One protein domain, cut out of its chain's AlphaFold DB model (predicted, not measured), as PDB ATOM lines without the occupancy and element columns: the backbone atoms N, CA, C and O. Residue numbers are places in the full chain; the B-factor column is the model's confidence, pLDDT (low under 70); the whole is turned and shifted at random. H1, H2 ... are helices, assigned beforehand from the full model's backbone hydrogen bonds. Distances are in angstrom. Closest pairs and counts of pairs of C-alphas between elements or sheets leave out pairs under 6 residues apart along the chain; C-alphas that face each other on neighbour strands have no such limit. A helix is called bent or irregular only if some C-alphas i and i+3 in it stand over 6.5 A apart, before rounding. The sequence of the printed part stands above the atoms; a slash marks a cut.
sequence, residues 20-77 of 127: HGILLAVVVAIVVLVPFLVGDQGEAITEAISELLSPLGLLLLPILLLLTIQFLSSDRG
ATOM      1  N   HIS A  20     134.173 298.515 246.475       78.25
ATOM      2  CA  HIS A  20     134.923 297.777 245.470       78.25
ATOM      3  C   HIS A  20     134.661 298.170 244.003       78.25
ATOM      4  O   HIS A  20     135.478 297.823 243.161       78.25
ATOM      5  N   GLY A  21     133.577 298.875 243.649       86.31
ATOM      6  CA  GLY A  21     133.276 299.224 242.248       86.31
ATOM      7  C   GLY A  21     134.278 300.211 241.642       86.31
ATOM      8  O   GLY A  21     134.735 300.032 240.515       86.31
ATOM      9  N   ILE A  22     134.682 301.214 242.425       88.25
ATOM     10  CA  ILE A  22     135.727 302.174 242.036       88.25
ATOM     11  C   ILE A  22     137.085 301.471 241.979       88.25
ATOM     12  O   ILE A  22     137.833 301.653 241.024       88.25
ATOM     13  N   LEU A  23     137.378 300.622 242.967       87.00
ATOM     14  CA  LEU A  23     138.597 299.812 243.002       87.00
ATOM     15  C   LEU A  23     138.699 298.902 241.770       87.00
ATOM     16  O   LEU A  23     139.746 298.851 241.134       87.00
ATOM     17  N   LEU A  24     137.597 298.255 241.384       88.56
ATOM     18  CA  LEU A  24     137.509 297.439 240.177       88.56
ATOM     19  C   LEU A  24     137.745 298.289 238.929       88.56
ATOM     20  O   LEU A  24     138.541 297.894 238.087       88.56
ATOM     21  N   ALA A  25     137.123 299.466 238.816       91.50
ATOM     22  CA  ALA A  25     137.335 300.359 237.679       91.50
ATOM     23  C   ALA A  25     138.801 300.813 237.555       91.50
ATOM     24  O   ALA A  25     139.351 300.814 236.456       91.50
ATOM     25  N   VAL A  26     139.450 301.138 238.676       93.12
ATOM     26  CA  VAL A  26     140.874 301.508 238.718       93.12
ATOM     27  C   VAL A  26     141.756 300.327 238.321       93.12
ATOM     28  O   VAL A  26     142.632 300.484 237.478       93.12
ATOM     29  N   VAL A  27     141.511 299.137 238.875       91.94
ATOM     30  CA  VAL A  27     142.262 297.923 238.521       91.94
ATOM     31  C   VAL A  27     142.097 297.602 237.041       91.94
ATOM     32  O   VAL A  27     143.091 297.361 236.369       91.94
ATOM     33  N   VAL A  28     140.874 297.653 236.510       93.00
ATOM     34  CA  VAL A  28     140.605 297.424 235.085       93.00
ATOM     35  C   VAL A  28     141.328 298.459 234.227       93.00
ATOM     36  O   VAL A  28     141.977 298.083 233.257       93.00
ATOM     37  N   ALA A  29     141.292 299.740 234.599       92.69
ATOM     38  CA  ALA A  29     142.022 300.780 233.881       92.69
ATOM     39  C   ALA A  29     143.537 300.527 233.888       92.69
ATOM     40  O   ALA A  29     144.168 300.640 232.843       92.69
ATOM     41  N   ILE A  30     144.120 300.131 235.025       91.94
ATOM     42  CA  ILE A  30     145.548 299.793 235.138       91.94
ATOM     43  C   ILE A  30     145.881 298.560 234.293       91.94
ATOM     44  O   ILE A  30     146.805 298.610 233.491       91.94
ATOM     45  N   VAL A  31     145.119 297.473 234.425       89.69
ATOM     46  CA  VAL A  31     145.324 296.224 233.670       89.69
ATOM     47  C   VAL A  31     145.209 296.459 232.168       89.69
ATOM     48  O   VAL A  31     145.909 295.803 231.406       89.69
ATOM     49  N   VAL A  32     144.363 297.395 231.733       88.88
ATOM     50  CA  VAL A  32     144.233 297.756 230.321       88.88
ATOM     51  C   VAL A  32     145.326 298.720 229.882       88.88
ATOM     52  O   VAL A  32     145.845 298.523 228.803       88.88
ATOM     53  N   LEU A  33     145.709 299.735 230.659       87.12
ATOM     54  CA  LEU A  33     146.686 300.749 230.228       87.12
ATOM     55  C   LEU A  33     148.138 300.271 230.319       87.12
ATOM     56  O   LEU A  33     148.942 300.591 229.444       87.12
ATOM     57  N   VAL A  34     148.486 299.505 231.354       84.25
ATOM     58  CA  VAL A  34     149.864 299.048 231.593       84.25
ATOM     59  C   VAL A  34     150.419 298.249 230.406       84.25
ATOM     60  O   VAL A  34     151.513 298.588 229.970       84.25
ATOM     61  N   PRO A  35     149.703 297.282 229.801       76.19
ATOM     62  CA  PRO A  35     150.192 296.562 228.627       76.19
ATOM     63  C   PRO A  35     150.395 297.434 227.388       76.19
ATOM     64  O   PRO A  35     151.199 297.065 226.550       76.19
ATOM     65  N   PHE A  36     149.711 298.574 227.245       78.00
ATOM     66  CA  PHE A  36     149.937 299.477 226.104       78.00
ATOM     67  C   PHE A  36     151.156 300.371 226.328       78.00
ATOM     68  O   PHE A  36     151.858 300.697 225.380       78.00
ATOM     69  N   LEU A  37     151.425 300.754 227.579       73.88
ATOM     70  CA  LEU A  37     152.625 301.515 227.938       73.88
ATOM     71  C   LEU A  37     153.874 300.632 227.973       73.88
ATOM     72  O   LEU A  37     154.966 301.083 227.640       73.88
ATOM     73  N   VAL A  38     153.700 299.382 228.395       73.19
ATOM     74  CA  VAL A  38     154.769 298.397 228.495       73.19
ATOM     75  C   VAL A  38     154.931 297.630 227.191       73.19
ATOM     76  O   VAL A  38     156.048 297.274 226.899       73.19
ATOM     77  N   GLY A  39     153.896 297.405 226.381       68.31
ATOM     78  CA  GLY A  39     153.899 296.460 225.252       68.31
ATOM     79  C   GLY A  39     155.043 296.625 224.253       68.31
ATOM     80  O   GLY A  39     155.699 295.639 223.938       68.31
ATOM     81  N   ASP A  40     155.352 297.858 223.842       70.88
ATOM     82  CA  ASP A  40     156.454 298.131 222.902       70.88
ATOM     83  C   ASP A  40     157.850 298.023 223.550       70.88
ATOM     84  O   ASP A  40     158.842 297.779 222.873       70.88
ATOM     85  N   GLN A  41     157.947 298.189 224.873       71.56
ATOM     86  CA  GLN A  41     159.180 298.008 225.663       71.56
ATOM     87  C   GLN A  41     159.184 296.672 226.423       71.56
ATOM     88  O   GLN A  41     160.087 296.374 227.207       71.56
ATOM     89  N   GLY A  42     158.138 295.876 226.221       74.12
ATOM     90  CA  GLY A  42     157.767 294.759 227.069       74.12
ATOM     91  C   GLY A  42     158.682 293.597 226.800       74.12
ATOM     92  O   GLY A  42     159.076 292.933 227.745       74.12
ATOM     93  N   GLU A  43     159.098 293.456 225.541       80.38
ATOM     94  CA  GLU A  43     160.103 292.502 225.094       80.38
ATOM     95  C   GLU A  43     161.407 292.658 225.887       80.38
ATOM     96  O   GLU A  43     161.845 291.694 226.514       80.38
ATOM     97  N   ALA A  44     161.937 293.882 226.004       82.69
ATOM     98  CA  ALA A  44     163.158 294.158 226.766       82.69
ATOM     99  C   ALA A  44     163.003 293.859 228.269       82.69
ATOM    100  O   ALA A  44     163.919 293.346 228.914       82.69
ATOM    101  N   ILE A  45     161.831 294.145 228.844       82.38
ATOM    102  CA  ILE A  45     161.545 293.837 230.252       82.38
ATOM    103  C   ILE A  45     161.395 292.325 230.453       82.38
ATOM    104  O   ILE A  45     161.932 291.780 231.413       82.38
ATOM    105  N   THR A  46     160.695 291.625 229.559       83.88
ATOM    106  CA  THR A  46     160.534 290.169 229.629       83.88
ATOM    107  C   THR A  46     161.841 289.428 229.401       83.88
ATOM    108  O   THR A  46     162.069 288.413 230.055       83.88
ATOM    109  N   GLU A  47     162.719 289.937 228.540       87.56
ATOM    110  CA  GLU A  47     164.065 289.404 228.335       87.56
ATOM    111  C   GLU A  47     164.906 289.580 229.603       87.56
ATOM    112  O   GLU A  47     165.447 288.605 230.122       87.56
ATOM    113  N   ALA A  48     164.911 290.780 230.190       84.62
ATOM    114  CA  ALA A  48     165.601 291.041 231.452       84.62
ATOM    115  C   ALA A  48     165.070 290.174 232.611       84.62
ATOM    116  O   ALA A  48     165.850 289.680 233.425       84.62
ATOM    117  N   ILE A  49     163.753 289.951 232.688       86.88
ATOM    118  CA  ILE A  49     163.147 289.046 233.676       86.88
ATOM    119  C   ILE A  49     163.562 287.600 233.403       86.88
ATOM    120  O   ILE A  49     163.884 286.879 234.342       86.88
ATOM    121  N   SER A  50     163.578 287.167 232.144       90.75
ATOM    122  CA  SER A  50     163.984 285.806 231.773       90.75
ATOM    123  C   SER A  50     165.446 285.540 232.135       90.75
ATOM    124  O   SER A  50     165.752 284.499 232.712       90.75
ATOM    125  N   GLU A  51     166.329 286.510 231.899       89.06
ATOM    126  CA  GLU A  51     167.737 286.456 232.306       89.06
ATOM    127  C   GLU A  51     167.886 286.441 233.838       89.06
ATOM    128  O   GLU A  51     168.680 285.679 234.393       89.06
ATOM    129  N   LEU A  52     167.069 287.218 234.557       85.62
ATOM    130  CA  LEU A  52     167.041 287.233 236.022       85.62
ATOM    131  C   LEU A  52     166.463 285.939 236.630       85.62
ATOM    132  O   LEU A  52     166.809 285.576 237.752       85.62
ATOM    133  N   LEU A  53     165.604 285.226 235.902       91.19
ATOM    134  CA  LEU A  53     165.063 283.916 236.281       91.19
ATOM    135  C   LEU A  53     165.928 282.745 235.796       91.19
ATOM    136  O   LEU A  53     165.589 281.584 236.043       91.19
ATOM    137  N   SER A  54     167.056 283.023 235.142       90.06
ATOM    138  CA  SER A  54     168.045 282.004 234.812       90.06
ATOM    139  C   SER A  54     168.580 281.324 236.085       90.06
ATOM    140  O   SER A  54     168.498 281.887 237.183       90.06
ATOM    141  N   PRO A  55     169.192 280.131 235.983       85.56
ATOM    142  CA  PRO A  55     169.785 279.453 237.137       85.56
ATOM    143  C   PRO A  55     170.785 280.321 237.922       85.56
ATOM    144  O   PRO A  55     170.920 280.173 239.134       85.56
ATOM    145  N   LEU A  56     171.468 281.246 237.242       86.19
ATOM    146  CA  LEU A  56     172.409 282.189 237.843       86.19
ATOM    147  C   LEU A  56     171.679 283.409 238.410       86.19
ATOM    148  O   LEU A  56     171.982 283.854 239.518       86.19
ATOM    149  N   GLY A  57     170.689 283.920 237.679       86.31
ATOM    150  CA  GLY A  57     169.841 285.016 238.122       86.31
ATOM    151  C   GLY A  57     169.110 284.681 239.423       86.31
ATOM    152  O   GLY A  57     169.155 285.473 240.355       86.31
ATOM    153  N   LEU A  58     168.580 283.463 239.572       91.62
ATOM    154  CA  LEU A  58     167.944 282.992 240.808       91.62
ATOM    155  C   LEU A  58     168.906 282.868 241.998       91.62
ATOM    156  O   LEU A  58     168.457 282.954 243.138       91.62
ATOM    157  N   LEU A  59     170.209 282.682 241.763       87.44
ATOM    158  CA  LEU A  59     171.228 282.714 242.819       87.44
ATOM    159  C   LEU A  59     171.585 284.150 243.222       87.44
ATOM    160  O   LEU A  59     171.826 284.418 244.399       87.44
ATOM    161  N   LEU A  60     171.592 285.085 242.268       82.56
ATOM    162  CA  LEU A  60     171.865 286.501 242.526       82.56
ATOM    163  C   LEU A  60     170.656 287.259 243.080       82.56
ATOM    164  O   LEU A  60     170.825 288.155 243.904       82.56
ATOM    165  N   LEU A  61     169.445 286.887 242.679       86.38
ATOM    166  CA  LEU A  61     168.179 287.493 243.080       86.38
ATOM    167  C   LEU A  61     168.001 287.595 244.607       86.38
ATOM    168  O   LEU A  61     167.709 288.697 245.073       86.38
ATOM    169  N   PRO A  62     168.222 286.542 245.423       83.94
ATOM    170  CA  PRO A  62     168.134 286.655 246.878       83.94
ATOM    171  C   PRO A  62     169.188 287.606 247.459       83.94
ATOM    172  O   PRO A  62     168.883 288.355 248.383       83.94
ATOM    173  N   ILE A  63     170.403 287.637 246.903       82.81
ATOM    174  CA  ILE A  63     171.465 288.554 247.346       82.81
ATOM    175  C   ILE A  63     171.074 290.002 247.018       82.81
ATOM    176  O   ILE A  63     171.149 290.874 247.882       82.81
ATOM    177  N   LEU A  64     170.596 290.253 245.797       80.75
ATOM    178  CA  LEU A  64     170.133 291.563 245.343       80.75
ATOM    179  C   LEU A  64     168.956 292.066 246.188       80.75
ATOM    180  O   LEU A  64     168.931 293.233 246.580       80.75
ATOM    181  N   LEU A  65     168.006 291.185 246.509       87.38
ATOM    182  CA  LEU A  65     166.871 291.495 247.377       87.38
ATOM    183  C   LEU A  65     167.333 291.876 248.780       87.38
ATOM    184  O   LEU A  65     166.914 292.916 249.285       87.38
ATOM    185  N   LEU A  66     168.223 291.089 249.393       81.12
ATOM    186  CA  LEU A  66     168.767 291.401 250.715       81.12
ATOM    187  C   LEU A  66     169.509 292.739 250.716       81.12
ATOM    188  O   LEU A  66     169.291 293.541 251.616       81.12
ATOM    189  N   LEU A  67     170.320 293.023 249.694       75.88
ATOM    190  CA  LEU A  67     171.015 294.307 249.558       75.88
ATOM    191  C   LEU A  67     170.043 295.477 249.376       75.88
ATOM    192  O   LEU A  67     170.210 296.517 250.009       75.88
ATOM    193  N   THR A  68     169.010 295.303 248.554       81.56
ATOM    194  CA  THR A  68     167.994 296.333 248.294       81.56
ATOM    195  C   THR A  68     167.183 296.629 249.548       81.56
ATOM    196  O   THR A  68     167.016 297.788 249.917       81.56
ATOM    197  N   ILE A  69     166.725 295.589 250.250       81.75
ATOM    198  CA  ILE A  69     166.004 295.726 251.519       81.75
ATOM    199  C   ILE A  69     166.917 296.361 252.561       81.75
ATOM    200  O   ILE A  69     166.503 297.294 253.236       81.75
ATOM    201  N   GLN A  70     168.168 295.914 252.667       74.62
ATOM    202  CA  GLN A  70     169.130 296.473 253.608       74.62
ATOM    203  C   GLN A  70     169.378 297.957 253.332       74.62
ATOM    204  O   GLN A  70     169.462 298.736 254.276       74.62
ATOM    205  N   PHE A  71     169.459 298.359 252.065       75.75
ATOM    206  CA  PHE A  71     169.612 299.751 251.655       75.75
ATOM    207  C   PHE A  71     168.370 300.590 251.979       75.75
ATOM    208  O   PHE A  71     168.496 301.629 252.621       75.75
ATOM    209  N   LEU A  72     167.177 300.125 251.597       82.75
ATOM    210  CA  LEU A  72     165.908 300.821 251.848       82.75
ATOM    211  C   LEU A  72     165.558 300.893 253.337       82.75
ATOM    212  O   LEU A  72     164.965 301.869 253.786       82.75
ATOM    213  N   SER A  73     165.929 299.864 254.096       72.44
ATOM    214  CA  SER A  73     165.722 299.777 255.541       72.44
ATOM    215  C   SER A  73     166.816 300.485 256.341       72.44
ATOM    216  O   SER A  73     166.698 300.574 257.561       72.44
ATOM    217  N   SER A  74     167.894 300.946 255.703       67.50
ATOM    218  CA  SER A  74     168.940 301.688 256.399       67.50
ATOM    219  C   SER A  74     168.526 303.145 256.543       67.50
ATOM    220  O   SER A  74     168.308 303.832 255.543       67.50
ATOM    221  N   ASP A  75     168.531 303.650 257.777       63.22
ATOM    222  CA  ASP A  75     168.547 305.081 258.084       63.22
ATOM    223  C   ASP A  75     169.851 305.697 257.541       63.22
ATOM    224  O   ASP A  75     170.840 305.859 258.243       63.22
ATOM    225  N   ARG A  76     169.899 305.937 256.228       58.22
ATOM    226  CA  ARG A  76     170.927 306.674 255.475       58.22
ATOM    227  C   ARG A  76     172.387 306.403 255.896       58.22
ATOM    228  O   ARG A  76     172.996 307.159 256.641       58.22
ATOM    229  N   GLY A  77     172.996 305.389 255.276       55.56
ATOM    230  CA  GLY A  77     174.454 305.353 255.056       55.56
ATOM    231  C   GLY A  77     175.309 304.522 256.020       55.56
ATOM    232  O   GLY A  77     176.504 304.390 255.781       55.56
TER     233      GLY A  77
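What this domain is: This is residues 20 to 77 of the 127 residues of the protein "uncharacterized protein LOC106767640" of Vigna radiata var. radiata (UniProt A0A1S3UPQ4). The printed part is an open U: H1a and H2 are its limbs, H1b its base. The printed part has 58 residues, 49 of them in two named helices, H1 then H2; its class is all helix, and it is extended, with a radius of gyration of the C-alphas of 16.7 A and spans of 40 by 32 by 18 A.

How they stand to each other: H1, residues 20 to 52, assigned as one helix by its hydrogen bonds, is bent: C-alphas 37 and 40 are 7.2 A apart. Its arms H1a, residues 20 to 37, and H1b, residues 40 to 52, are about perpendicular at 89 degrees. H1b and H2, residues 57 to 72, only just touch, only at the corner, with 3 pairs of C-alphas within 8 A, the closest Glu 51 and Gly 57, 6.4 A. H1a and H2 are apart. O i to N i+4 pairs within hydrogen-bond range are 12 of 14 in H1a, 8 of 9 in H1b and 10 of 12 in H2.

Where its parts are: H1a begins at C-alpha 20 (134.923, 297.777, 245.470) and spans 25.2 A, H1b 20.1 A. H2 spans 21.3 A to C-alpha 72 (165.908, 300.821, 251.848).

The domain as a whole: The printed part has no cut; pLDDT is under 70 at residues 39 and 74 to 77.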